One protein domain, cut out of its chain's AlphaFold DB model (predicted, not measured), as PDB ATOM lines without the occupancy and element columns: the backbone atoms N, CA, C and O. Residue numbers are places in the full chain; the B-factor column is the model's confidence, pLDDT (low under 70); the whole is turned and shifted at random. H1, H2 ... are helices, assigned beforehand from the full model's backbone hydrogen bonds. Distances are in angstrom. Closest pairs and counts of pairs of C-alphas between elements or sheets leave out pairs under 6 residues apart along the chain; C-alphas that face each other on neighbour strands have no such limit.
ATOM      1  N   ALA A   4     -23.778  13.778 -41.150       84.88
ATOM      2  CA  ALA A   4     -24.265  12.528 -41.720       84.88
ATOM      3  C   ALA A   4     -23.129  11.567 -42.126       84.88
ATOM      4  O   ALA A   4     -23.320  10.350 -42.165       84.88
ATOM      5  N   ALA A   5     -21.939  12.082 -42.452       87.62
ATOM      6  CA  ALA A   5     -20.783  11.245 -42.766       87.62
ATOM      7  C   ALA A   5     -20.197  10.596 -41.500       87.62
ATOM      8  O   ALA A   5     -19.908   9.398 -41.507       87.62
ATOM      9  N   GLU A   6     -20.096  11.354 -40.405       88.31
ATOM     10  CA  GLU A   6     -19.607  10.838 -39.118       88.31
ATOM     11  C   GLU A   6     -20.562   9.810 -38.507       88.31
ATOM     12  O   GLU A   6     -20.123   8.745 -38.070       88.31
ATOM     13  N   ILE A   7     -21.874  10.058 -38.566       88.44
ATOM     14  CA  ILE A   7     -22.878   9.096 -38.090       88.44
ATOM     15  C   ILE A   7     -22.775   7.781 -38.878       88.44
ATOM     16  O   ILE A   7     -22.664   6.713 -38.280       88.44
ATOM     17  N   ARG A   8     -22.700   7.829 -40.219       88.81
ATOM     18  CA  ARG A   8     -22.525   6.622 -41.057       88.81
ATOM     19  C   ARG A   8     -21.225   5.870 -40.770       88.81
ATOM     20  O   ARG A   8     -21.180   4.644 -40.882       88.81
ATOM     21  N   ARG A   9     -20.147   6.579 -40.431       90.88
ATOM     22  CA  ARG A   9     -18.880   5.961 -40.021       90.88
ATOM     23  C   ARG A   9     -19.042   5.214 -38.699       90.88
ATOM     24  O   ARG A   9     -18.629   4.061 -38.609       90.88
ATOM     25  N   ASN A  10     -19.666   5.837 -37.705       91.44
ATOM     26  CA  ASN A  10     -19.837   5.230 -36.386       91.44
ATOM     27  C   ASN A  10     -20.867   4.095 -36.383       91.44
ATOM     28  O   ASN A  10     -20.656   3.110 -35.686       91.44
ATOM     29  N   LEU A  11     -21.904   4.149 -37.225       91.56
ATOM     30  CA  LEU A  11     -22.801   3.007 -37.449       91.56
ATOM     31  C   LEU A  11     -22.026   1.772 -37.932       91.56
ATOM     32  O   LEU A  11     -22.198   0.681 -37.396       91.56
ATOM     33  N   ARG A  12     -21.090   1.943 -38.876       91.81
ATOM     34  CA  ARG A  12     -20.203   0.846 -39.298       91.81
ATOM     35  C   ARG A  12     -19.322   0.342 -38.153       91.81
ATOM     36  O   ARG A  12     -19.140  -0.862 -38.016       91.81
ATOM     37  N   GLN A  13     -18.816   1.231 -37.298       90.19
ATOM     38  CA  GLN A  13     -18.045   0.824 -36.116       90.19
ATOM     39  C   GLN A  13     -18.886   0.054 -35.089       90.19
ATOM     40  O   GLN A  13     -18.379  -0.896 -34.491       90.19
ATOM     41  N   ILE A  14     -20.158   0.418 -34.906       90.69
ATOM     42  CA  ILE A  14     -21.107  -0.323 -34.066       90.69
ATOM     43  C   ILE A  14     -21.304  -1.733 -34.626       90.69
ATOM     44  O   ILE A  14     -21.150  -2.699 -33.884       90.69
ATOM     45  N   ALA A  15     -21.561  -1.862 -35.932       90.00
ATOM     46  CA  ALA A  15     -21.712  -3.161 -36.588       90.00
ATOM     47  C   ALA A  15     -20.481  -4.057 -36.371       90.00
ATOM     48  O   ALA A  15     -20.613  -5.190 -35.916       90.00
ATOM     49  N   ILE A  16     -19.274  -3.513 -36.585       91.38
ATOM     50  CA  ILE A  16     -18.005  -4.221 -36.352       91.38
ATOM     51  C   ILE A  16     -17.871  -4.650 -34.884       91.38
ATOM     52  O   ILE A  16     -17.523  -5.796 -34.606       91.38
ATOM     53  N   SER A  17     -18.176  -3.757 -33.941       88.75
ATOM     54  CA  SER A  17     -18.062  -4.033 -32.499       88.75
ATOM     55  C   SER A  17     -19.022  -5.132 -32.036       88.75
ATOM     56  O   SER A  17     -18.691  -5.901 -31.134       88.75
ATOM     57  N   LEU A  18     -20.191  -5.221 -32.672       89.56
ATOM     58  CA  LEU A  18     -21.213  -6.233 -32.410       89.56
ATOM     59  C   LEU A  18     -21.063  -7.489 -33.286       89.56
ATOM     60  O   LEU A  18     -21.846  -8.419 -33.129       89.56
ATOM     61  N   LYS A  19     -20.062  -7.538 -34.180       90.06
ATOM     62  CA  LYS A  19     -19.862  -8.611 -35.173       90.06
ATOM     63  C   LYS A  19     -21.095  -8.849 -36.057       90.06
ATOM     64  O   LYS A  19     -21.418  -9.984 -36.397       90.06
ATOM     65  N   LEU A  20     -21.785  -7.771 -36.425       87.69
ATOM     66  CA  LEU A  20     -22.963  -7.794 -37.289       87.69
ATOM     67  C   LEU A  20     -22.603  -7.332 -38.711       87.69
ATOM     68  O   LEU A  20     -21.725  -6.478 -38.868       87.69
ATOM     69  N   PRO A  21     -23.288  -7.844 -39.752       84.25
ATOM     70  CA  PRO A  21     -23.063  -7.413 -41.134       84.25
ATOM     71  C   PRO A  21     -23.421  -5.934 -41.346       84.25
ATOM     72  O   PRO A  21     -22.764  -5.228 -42.109       84.25
ATOM     73  N   THR A  22     -24.439  -5.450 -40.636       85.00
ATOM     74  CA  THR A  22     -24.908  -4.062 -40.657       85.00
ATOM     75  C   THR A  22     -25.252  -3.598 -39.246       85.00
ATOM     76  O   THR A  22     -25.463  -4.409 -38.342       85.00
ATOM     77  N   ALA A  23     -25.286  -2.280 -39.035       83.81
ATOM     78  CA  ALA A  23     -25.724  -1.730 -37.758       83.81
ATOM     79  C   ALA A  23     -27.211  -2.064 -37.553       83.81
ATOM     80  O   ALA A  23     -27.983  -1.887 -38.498       83.81
ATOM     81  N   PRO A  24     -27.620  -2.539 -36.365       88.12
ATOM     82  CA  PRO A  24     -29.033  -2.721 -36.064       88.12
ATOM     83  C   PRO A  24     -29.721  -1.354 -35.976       88.12
ATOM     84  O   PRO A  24     -29.059  -0.359 -35.701       88.12
ATOM     85  N   ASP A  25     -31.040  -1.292 -36.145       89.06
ATOM     86  CA  ASP A  25     -31.775  -0.028 -35.976       89.06
ATOM     87  C   ASP A  25     -31.794   0.434 -34.512       89.06
ATOM     88  O   ASP A  25     -31.744   1.630 -34.219       89.06
ATOM     89  N   PHE A  26     -31.802  -0.525 -33.581       91.69
ATOM     90  CA  PHE A  26     -31.848  -0.292 -32.143       91.69
ATOM     91  C   PHE A  26     -30.796  -1.121 -31.407       91.69
ATOM     92  O   PHE A  26     -30.527  -2.263 -31.777       91.69
ATOM     93  N   LEU A  27     -30.255  -0.563 -30.325       89.69
ATOM     94  CA  LEU A  27     -29.367  -1.240 -29.388       89.69
ATOM     95  C   LEU A  27     -30.008  -1.363 -28.006       89.69
ATOM     96  O   LEU A  27     -30.705  -0.458 -27.538       89.69
ATOM     97  N   THR A  28     -29.720  -2.471 -27.332       91.38
ATOM     98  CA  THR A  28     -29.990  -2.655 -25.900       91.38
ATOM     99  C   THR A  28     -28.870  -2.056 -25.048       91.38
ATOM    100  O   THR A  28     -27.764  -1.815 -25.534       91.38
ATOM    101  N   GLY A  29     -29.116  -1.866 -23.747       88.44
ATOM    102  CA  GLY A  29     -28.083  -1.407 -22.809       88.44
ATOM    103  C   GLY A  29     -26.822  -2.282 -22.800       88.44
ATOM    104  O   GLY A  29     -25.720  -1.750 -22.712       88.44
ATOM    105  N   GLU A  30     -26.968  -3.599 -22.976       90.00
ATOM    106  CA  GLU A  30     -25.848  -4.547 -23.088       90.00
ATOM    107  C   GLU A  30     -25.004  -4.297 -24.344       90.00
ATOM    108  O   GLU A  30     -23.782  -4.189 -24.280       90.00
ATOM    109  N   GLN A  31     -25.651  -4.111 -25.495       91.88
ATOM    110  CA  GLN A  31     -24.943  -3.819 -26.743       91.88
ATOM    111  C   GLN A  31     -24.239  -2.457 -26.686       91.88
ATOM    112  O   GLN A  31     -23.128  -2.306 -27.193       91.88
ATOM    113  N   ILE A  32     -24.850  -1.465 -26.033       90.94
ATOM    114  CA  ILE A  32     -24.226  -0.156 -25.804       90.94
ATOM    115  C   ILE A  32     -23.030  -0.288 -24.855       90.94
ATOM    116  O   ILE A  32     -21.990   0.323 -25.106       90.94
ATOM    117  N   ALA A  33     -23.137  -1.101 -23.799       90.81
ATOM    118  CA  ALA A  33     -22.027  -1.393 -22.896       90.81
ATOM    119  C   ALA A  33     -20.858  -2.035 -23.657       90.81
ATOM    120  O   ALA A  33     -19.726  -1.569 -23.537       90.81
ATOM    121  N   GLN A  34     -21.138  -3.003 -24.532       92.62
ATOM    122  CA  GLN A  34     -20.137  -3.619 -25.402       92.62
ATOM    123  C   GLN A  34     -19.463  -2.593 -26.329       92.62
ATOM    124  O   GLN A  34     -18.234  -2.546 -26.397       92.62
ATOM    125  N   VAL A  35     -20.233  -1.718 -26.988       90.88
ATOM    126  CA  VAL A  35     -19.691  -0.614 -27.810       90.88
ATOM    127  C   VAL A  35     -18.823   0.329 -26.966       90.88
ATOM    128  O   VAL A  35     -17.777   0.800 -27.416       90.88
ATOM    129  N   ALA A  36     -19.213   0.575 -25.715       89.88
ATOM    130  CA  ALA A  36     -18.467   1.392 -24.765       89.88
ATOM    131  C   ALA A  36     -17.239   0.689 -24.152       89.88
ATOM    132  O   ALA A  36     -16.496   1.360 -23.427       89.88
ATOM    133  N   LYS A  37     -17.015  -0.600 -24.466       91.56
ATOM    134  CA  LYS A  37     -16.014  -1.504 -23.865       91.56
ATOM    135  C   LYS A  37     -16.194  -1.699 -22.356       91.56
ATOM    136  O   LYS A  37     -15.224  -1.740 -21.602       91.56
ATOM    137  N   LEU A  38     -17.442  -1.784 -21.918       90.62
ATOM    138  CA  LEU A  38     -17.830  -2.072 -20.542       90.62
ATOM    139  C   LEU A  38     -18.332  -3.511 -20.423       90.62
ATOM    140  O   LEU A  38     -18.705  -4.132 -21.416       90.62
ATOM    141  N   LYS A  39     -18.320  -4.027 -19.191       88.44
ATOM    142  CA  LYS A  39     -18.671  -5.419 -18.895       88.44
ATOM    143  C   LYS A  39     -20.149  -5.728 -19.148       88.44
ATOM    144  O   LYS A  39     -20.446  -6.776 -19.703       88.44
ATOM    145  N   ASP A  40     -21.036  -4.840 -18.708       90.88
ATOM    146  CA  ASP A  40     -22.487  -5.046 -18.696       90.88
ATOM    147  C   ASP A  40     -23.246  -3.705 -18.631       90.88
ATOM    148  O   ASP A  40     -22.660  -2.628 -18.422       90.88
ATOM    149  N   ALA A  41     -24.572  -3.758 -18.796       88.12
ATOM    150  CA  ALA A  41     -25.442  -2.581 -18.750       88.12
ATOM    151  C   ALA A  41     -25.470  -1.886 -17.372       88.12
ATOM    152  O   ALA A  41     -25.725  -0.677 -17.275       88.12
ATOM    153  N   HIS A  42     -25.188  -2.619 -16.291       88.06
ATOM    154  CA  HIS A  42     -25.128  -2.054 -14.943       88.06
ATOM    155  C   HIS A  42     -23.887  -1.165 -14.766       88.06
ATOM    156  O   HIS A  42     -23.972  -0.031 -14.277       88.06
ATOM    157  N   THR A  43     -22.741  -1.640 -15.252       89.62
ATOM    158  CA  THR A  43     -21.472  -0.911 -15.300       89.62
ATOM    159  C   THR A  43     -21.593   0.324 -16.187       89.62
ATOM    160  O   THR A  43     -21.076   1.383 -15.827       89.62
ATOM    161  N   LEU A  44     -22.316   0.227 -17.309       89.94
ATOM    162  CA  LEU A  44     -22.660   1.377 -18.149       89.94
ATOM    163  C   LEU A  44     -23.424   2.440 -17.358       89.94
ATOM    164  O   LEU A  44     -22.993   3.590 -17.321       89.94
ATOM    165  N   SER A  45     -24.508   2.054 -16.686       88.94
ATOM    166  CA  SER A  45     -25.333   2.986 -15.907       88.94
ATOM    167  C   SER A  45     -24.515   3.690 -14.819       88.94
ATOM    168  O   SER A  45     -24.520   4.917 -14.729       88.94
ATOM    169  N   SER A  46     -23.718   2.925 -14.068       90.44
ATOM    170  CA  SER A  46     -22.833   3.457 -13.024       90.44
ATOM    171  C   SER A  46     -21.750   4.390 -13.581       90.44
ATOM    172  O   SER A  46     -21.440   5.422 -12.981       90.44
ATOM    173  N   SER A  47     -21.178   4.055 -14.742       90.31
ATOM    174  CA  SER A  47     -20.150   4.868 -15.407       90.31
ATOM    175  C   SER A  47     -20.718   6.181 -15.932       90.31
ATOM    176  O   SER A  47     -20.076   7.218 -15.787       90.31
ATOM    177  N   VAL A  48     -21.935   6.159 -16.484       90.31
ATOM    178  CA  VAL A  48     -22.645   7.365 -16.926       90.31
ATOM    179  C   VAL A  48     -22.909   8.286 -15.736       90.31
ATOM    180  O   VAL A  48     -22.586   9.469 -15.799       90.31
ATOM    181  N   GLU A  49     -23.454   7.766 -14.632       90.00
ATOM    182  CA  GLU A  49     -23.756   8.579 -13.448       90.00
ATOM    183  C   GLU A  49     -22.497   9.192 -12.828       90.00
ATOM    184  O   GLU A  49     -22.466  10.395 -12.545       90.00
ATOM    185  N   ARG A  50     -21.436   8.392 -12.671       91.25
ATOM    186  CA  ARG A  50     -20.147   8.871 -12.163       91.25
ATOM    187  C   ARG A  50     -19.528   9.898 -13.105       91.25
ATOM    188  O   ARG A  50     -19.145  10.967 -12.650       91.25
ATOM    189  N   GLY A  51     -19.478   9.594 -14.398       88.69
ATOM    190  CA  GLY A  51     -18.881  10.447 -15.418       88.69
ATOM    191  C   GLY A  51     -19.569  11.800 -15.539       88.69
ATOM    192  O   GLY A  51     -18.904  12.827 -15.619       88.69
ATOM    193  N   VAL A  52     -20.902  11.828 -15.474       89.75
ATOM    194  CA  VAL A  52     -21.653  13.090 -15.455       89.75
ATOM    195  C   VAL A  52     -21.340  13.894 -14.192       89.75
ATOM    196  O   VAL A  52     -21.149  15.103 -14.285       89.75
ATOM    197  N   ARG A  53     -21.234  13.245 -13.024       89.69
ATOM    198  CA  ARG A  53     -20.878  13.922 -11.765       89.69
ATOM    199  C   ARG A  53     -19.464  14.509 -11.797       89.69
ATOM    200  O   ARG A  53     -19.251  15.585 -11.255       89.69
ATOM    201  N   THR A  54     -18.511  13.824 -12.424       90.44
ATOM    202  CA  THR A  54     -17.111  14.268 -12.525       90.44
ATOM    203  C   THR A  54     -16.846  15.201 -13.708       90.44
ATOM    204  O   THR A  54     -15.701  15.582 -13.928       90.44
ATOM    205  N   GLY A  55     -17.866  15.559 -14.491       86.62
ATOM    206  CA  GLY A  55     -17.707  16.460 -15.635       86.62
ATOM    207  C   GLY A  55     -17.084  15.819 -16.882       86.62
ATOM    208  O   GLY A  55     -16.589  16.532 -17.755       86.62
ATOM    209  N   ASP A  56     -17.088  14.487 -16.996       88.94
ATOM    210  CA  ASP A  56     -16.553  13.789 -18.168       88.94
ATOM    211  C   ASP A  56     -17.443  14.046 -19.395       88.94
ATOM    212  O   ASP A  56     -18.596  13.606 -19.478       88.94
ATOM    213  N   LYS A  57     -16.867  14.739 -20.383       86.75
ATOM    214  CA  LYS A  57     -17.529  15.129 -21.634       86.75
ATOM    215  C   LYS A  57     -18.132  13.938 -22.381       86.75
ATOM    216  O   LYS A  57     -19.197  14.088 -22.974       86.75
ATOM    217  N   ARG A  58     -17.513  12.751 -22.329       89.44
ATOM    218  CA  ARG A  58     -18.036  11.538 -22.979       89.44
ATOM    219  C   ARG A  58     -19.385  11.137 -22.395       89.44
ATOM    220  O   ARG A  58     -20.305  10.794 -23.137       89.44
ATOM    221  N   TRP A  59     -19.501  11.157 -21.072       91.38
ATOM    222  CA  TRP A  59     -20.700  10.709 -20.365       91.38
ATOM    223  C   TRP A  59     -21.769  11.798 -20.278       91.38
ATOM    224  O   TRP A  59     -22.960  11.489 -20.307       91.38
ATOM    225  N   ILE A  60     -21.368  13.071 -20.293       89.12
ATOM    226  CA  ILE A  60     -22.290  14.190 -20.521       89.12
ATOM    227  C   ILE A  60     -22.923  14.065 -21.909       89.12
ATOM    228  O   ILE A  60     -24.149  14.062 -22.009       89.12
ATOM    229  N   ALA A  61     -22.117  13.861 -22.957       88.75
ATOM    230  CA  ALA A  61     -22.619  13.647 -24.313       88.75
ATOM    231  C   ALA A  61     -23.594  12.462 -24.377       88.75
ATOM    232  O   ALA A  61     -24.659  12.566 -24.985       88.75
ATOM    233  N   TYR A  62     -23.273  11.361 -23.685       89.12
ATOM    234  CA  TYR A  62     -24.165  10.206 -23.577       89.12
ATOM    235  C   TYR A  62     -25.533  10.623 -23.036       89.12
ATOM    236  O   TYR A  62     -26.546  10.364 -23.672       89.12
ATOM    237  N   ARG A  63     -25.567  11.328 -21.899       87.88
ATOM    238  CA  ARG A  63     -26.814  11.751 -21.249       87.88
ATOM    239  C   ARG A  63     -27.591  12.798 -22.054       87.88
ATOM    240  O   ARG A  63     -28.808  12.871 -21.918       87.88
ATOM    241  N   THR A  64     -26.914  13.600 -22.879       83.75
ATOM    242  CA  THR A  64     -27.582  14.568 -23.767       83.75
ATOM    243  C   THR A  64     -28.261  13.918 -24.967       83.75
ATOM    244  O   THR A  64     -29.277  14.426 -25.430       83.75
ATOM    245  N   VAL A  65     -27.714  12.808 -25.468       85.25
ATOM    246  CA  VAL A  65     -28.217  12.136 -26.674       85.25
ATOM    247  C   VAL A  65     -29.160  10.989 -26.313       85.25
ATOM    248  O   VAL A  65     -30.217  10.830 -26.913       85.25
ATOM    249  N   ILE A  66     -28.806  10.204 -25.298       86.31
ATOM    250  CA  ILE A  66     -29.508   8.985 -24.906       86.31
ATOM    251  C   ILE A  66     -30.304   9.261 -23.631       86.31
ATOM    252  O   ILE A  66     -29.750   9.494 -22.554       86.31
ATOM    253  N   ARG A  67     -31.636   9.229 -23.750       77.38
ATOM    254  CA  ARG A  67     -32.552   9.474 -22.626       77.38
ATOM    255  C   ARG A  67     -32.497   8.335 -21.600       77.38
ATOM    256  O   ARG A  67     -32.445   7.156 -21.952       77.38
ATOM    257  N   LYS A  68     -32.557   8.692 -20.311       70.88
ATOM    258  CA  LYS A  68     -32.612   7.733 -19.194       70.88
ATOM    259  C   LYS A  68     -33.872   6.862 -19.314       70.88
ATOM    260  O   LYS A  68     -34.948   7.387 -19.576       70.88
ATOM    261  N   GLY A  69     -33.736   5.551 -19.108       66.19
ATOM    262  CA  GLY A  69     -34.860   4.602 -19.129       66.19
ATOM    263  C   GLY A  69     -35.233   4.044 -20.507       66.19
ATOM    264  O   GLY A  69     -36.158   3.246 -20.603       66.19
ATOM    265  N   ALA A  70     -34.518   4.406 -21.577       72.62
ATOM    266  CA  ALA A  70     -34.731   3.793 -22.885       72.62
ATOM    267  C   ALA A  70     -34.253   2.327 -22.887       72.62
ATOM    268  O   ALA A  70     -33.057   2.051 -22.817       72.62
ATOM    269  N   HIS A  71     -35.189   1.380 -22.995       74.31
ATOM    270  CA  HIS A  71     -34.870  -0.050 -23.136       74.31
ATOM    271  C   HIS A  71     -34.265  -0.396 -24.507       74.31
ATOM    272  O   HIS A  71     -33.540  -1.382 -24.641       74.31
ATOM    273  N   ARG A  72     -34.575   0.415 -25.525       84.62
ATOM    274  CA  ARG A  72     -34.052   0.325 -26.890       84.62
ATOM    275  C   ARG A  72     -33.644   1.720 -27.341       84.62
ATOM    276  O   ARG A  72     -34.460   2.637 -27.296       84.62
ATOM    277  N   VAL A  73     -32.396   1.868 -27.763       88.19
ATOM    278  CA  VAL A  73     -31.823   3.147 -28.189       88.19
ATOM    279  C   VAL A  73     -31.536   3.081 -29.684       88.19
ATOM    280  O   VAL A  73     -30.888   2.123 -30.104       88.19
ATOM    281  N   PRO A  74     -31.974   4.052 -30.498       91.50
ATOM    282  CA  PRO A  74     -31.627   4.088 -31.913       91.50
ATOM    283  C   PRO A  74     -30.110   4.030 -32.124       91.50
ATOM    284  O   PRO A  74     -29.349   4.759 -31.485       91.50
ATOM    285  N   ALA A  75     -29.641   3.201 -33.055       90.69
ATOM    286  CA  ALA A  75     -28.211   3.115 -33.352       90.69
ATOM    287  C   ALA A  75     -27.631   4.427 -33.870       90.69
ATOM    288  O   ALA A  75     -26.461   4.723 -33.630       90.69
ATOM    289  N   ALA A  76     -28.459   5.233 -34.536       90.25
ATOM    290  CA  ALA A  76     -28.102   6.581 -34.951       90.25
ATOM    291  C   ALA A  76     -27.750   7.477 -33.751       90.25
ATOM    292  O   ALA A  76     -26.762   8.204 -33.818       90.25
ATOM    293  N   ASP A  77     -28.479   7.365 -32.638       90.62
ATOM    294  CA  ASP A  77     -28.224   8.134 -31.414       90.62
ATOM    295  C   ASP A  77     -26.920   7.681 -30.749       90.62
ATOM    296  O   ASP A  77     -26.090   8.501 -30.355       90.62
ATOM    297  N   VAL A  78     -26.664   6.370 -30.705       90.44
ATOM    298  CA  VAL A  78     -25.387   5.830 -30.207       90.44
ATOM    299  C   VAL A  78     -24.221   6.281 -31.098       90.44
ATOM    300  O   VAL A  78     -23.183   6.710 -30.594       90.44
ATOM    301  N   ALA A  79     -24.394   6.261 -32.421       91.81
ATOM    302  CA  ALA A  79     -23.400   6.738 -33.381       91.81
ATOM    303  C   ALA A  79     -23.133   8.247 -33.248       91.81
ATOM    304  O   ALA A  79     -21.985   8.689 -33.378       91.81
ATOM    305  N   HIS A  80     -24.176   9.028 -32.962       90.12
ATOM    306  CA  HIS A  80     -24.086  10.459 -32.693       90.12
ATOM    307  C   HIS A  80     -23.315  10.712 -31.390       90.12
ATOM    308  O   HIS A  80     -22.349  11.476 -31.390       90.12
ATOM    309  N   TRP A  81     -23.649  10.002 -30.307       92.44
ATOM    310  CA  TRP A  81     -22.891  10.050 -29.057       92.44
ATOM    311  C   TRP A  81     -21.404   9.738 -29.274       92.44
ATOM    312  O   TRP A  81     -20.551  10.503 -28.825       92.44
ATOM    313  N   MET A  82     -21.078   8.667 -30.004       91.75
ATOM    314  CA  MET A  82     -19.689   8.308 -30.315       91.75
ATOM    315  C   MET A  82     -18.954   9.422 -31.073       91.75
ATOM    316  O   MET A  82     -17.770   9.657 -30.833       91.75
ATOM    317  N   ALA A  83     -19.643  10.128 -31.972       90.38
ATOM    318  CA  ALA A  83     -19.054  11.224 -32.733       90.38
ATOM    319  C   ALA A  83     -18.759  12.446 -31.850       90.38
ATOM    320  O   ALA A  83     -17.693  13.049 -31.988       90.38
ATOM    321  N   ILE A  84     -19.660  12.777 -30.918       88.81
ATOM    322  CA  ILE A  84     -19.454  13.853 -29.935       88.81
ATOM    323  C   ILE A  84     -18.327  13.475 -28.969       88.81
ATOM    324  O   ILE A  84     -17.419  14.268 -28.735       88.81
ATOM    325  N   ALA A  85     -18.333  12.242 -28.453       88.56
ATOM    326  CA  ALA A  85     -17.303  11.743 -27.544       88.56
ATOM    327  C   ALA A  85     -15.899  11.753 -28.179       88.56
ATOM    328  O   ALA A  85     -14.915  11.991 -27.485       88.56
ATOM    329  N   ALA A  86     -15.806  11.534 -29.493       86.81
ATOM    330  CA  ALA A  86     -14.562  11.621 -30.259       86.81
ATOM    331  C   ALA A  86     -14.178  13.059 -30.674       86.81
ATOM    332  O   ALA A  86     -13.202  13.232 -31.402       86.81
ATOM    333  N   GLY A  87     -14.951  14.076 -30.275       86.75
ATOM    334  CA  GLY A  87     -14.712  15.482 -30.620       86.75
ATOM    335  C   GLY A  87     -14.961  15.831 -32.091       86.75
ATOM    336  O   GLY A  87     -14.487  16.860 -32.562       86.75
ATOM    337  N   ARG A  88     -15.674  14.977 -32.839       88.31
ATOM    338  CA  ARG A  88     -15.938  15.167 -34.279       88.31
ATOM    339  C   ARG A  88     -17.248  15.887 -34.562       88.31
ATOM    340  O   ARG A  88     -17.416  16.442 -35.644       88.31
ATOM    341  N   LEU A  89     -18.171  15.856 -33.605       87.62
ATOM    342  CA  LEU A  89     -19.383  16.667 -33.609       87.62
ATOM    343  C   LEU A  89     -19.407  17.581 -32.385       87.62
ATOM    344  O   LEU A  89     -18.922  17.182 -31.322       87.62
ATOM    345  N   PRO A  90     -19.967  18.795 -32.523       83.25
ATOM    346  CA  PRO A  90     -20.166  19.673 -31.385       83.25
ATOM    347  C   PRO A  90     -21.145  19.025 -30.405       83.25
ATOM    348  O   PRO A  90     -22.098  18.355 -30.803       83.25
ATOM    349  N   MET A  91     -20.914  19.244 -29.113       80.56
ATOM    350  CA  MET A  91     -21.878  18.849 -28.095       80.56
ATOM    351  C   MET A  91     -23.154  19.676 -28.302       80.56
ATOM    352  O   MET A  91     -23.046  20.902 -28.425       80.56
ATOM    353  N   PRO A  92     -24.345  19.054 -28.372       70.69
ATOM    354  CA  PRO A  92     -25.581  19.815 -28.450       70.69
ATOM    355  C   PRO A  92     -25.672  20.738 -27.229       70.69
ATOM    356  O   PRO A  92     -25.184  20.366 -26.153       70.69
ATOM    357  N   PRO A  93     -26.278  21.931 -27.364       61.75
ATOM    358  CA  PRO A  93     -26.546  22.765 -26.206       61.75
ATOM    359  C   PRO A  93     -27.328  21.912 -25.209       61.75
ATOM    360  O   PRO A  93     -28.391  21.377 -25.529       61.75
ATOM    361  N   SER A  94     -26.752  21.705 -24.024       51.06
ATOM    362  CA  SER A  94     -27.427  20.970 -22.961       51.06
ATOM    363  C   SER A  94     -28.787  21.630 -22.749       51.06
ATOM    364  O   SER A  94     -28.845  22.846 -22.565       51.06
TER     365      SER A  94
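Overview. This is residues 4 to 94 of the 122 residues of an uncharacterized protein of Thiomonas sp. 15-63-373 (UniProt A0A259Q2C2). Five short helices follow one another round a ring, H1 and H3 at the two ends of the longest axis, with H2 on one side between them and the helical hairpin of H4 and H5 on the other. H5 closes the ring by packing across H1, and it is the helix nearest to the mean of the C-alphas. The printed part has 91 residues, with five named helices, H1 to H5 in chain order, and no named strand; the class is all helix. The whole is compact, with a radius of gyration of the C-alphas of 12.2 A, and rounded, with spans of 36 by 28 by 19 A.

Arrangement. H1, residues 4 to 17, only just touches H2, residues 29 to 35, with 3 pairs of C-alphas within 8 A. H1 touches H2 with residues 14 to 17 alone; the closest C-alphas are those of Ser 17 and Val 35, 6.0 A apart, and the helices are about perpendicular at 83 degrees. H2 touches H3, residues 41 to 53, through residues 41 to 44 of H3 alone; the closest C-alphas, of Glu 30 and Ala 41, are 4.8 A apart, and the helices are about perpendicular at 76 degrees. Residues 47 to 52 of H3 alone touch H4, residues 57 to 65, with the C-alphas of Val 48 and Trp 59 closest at 5.2 A; the angle of 70.0 degrees is only just about perpendicular. H4 and H5, residues 75 to 85, form a helical hairpin: they touch, closest at the C-alphas of Arg 58 and Ala 85, 4.6 A apart, at a shallow tilt of 31 degrees, opposite ways. H5 touches H1, about perpendicular at 76 degrees, with the C-alphas of Asn 10 and Ala 79 closest at 4.9 A. The helix packing is mostly crossed, with 1 of these 5 touching pairs at a shallow tilt. H2 and H5 are close but not clearly touching, with their closest C-alphas, of Ile 32 and Val 78, 7.5 A apart. H1 and H3 are apart, as are H3 and H5. In each of the five helices every O i to N i+4 pair is within hydrogen-bond range.

Along the chain. H1 begins at C-alpha 4, (-24.265, 12.528, -41.720), and is 19.9 A long from first to last C-alpha. H2 is 9.8 A long. H3 begins at C-alpha 41, (-25.442, -2.581, -18.750), and is 18.5 A long. H4 is 12.2 A long. H5 is 15.1 A long and ends at C-alpha 85, (-17.303, 11.743, -27.544).

Size, cuts and confidence. The C-alphas farthest apart, those of Pro 21 and Thr 54, are 36.4 A apart. The printed part has no cut. The link from H1 to H2, 11 residues, is long; within it, residues 26 to 27 make a short antiparallel pairing with residues 73 to 74. Confidence is under 70 at residue 69 and residues 93 to 94, while the mean pLDDT of the printed part is 87.2.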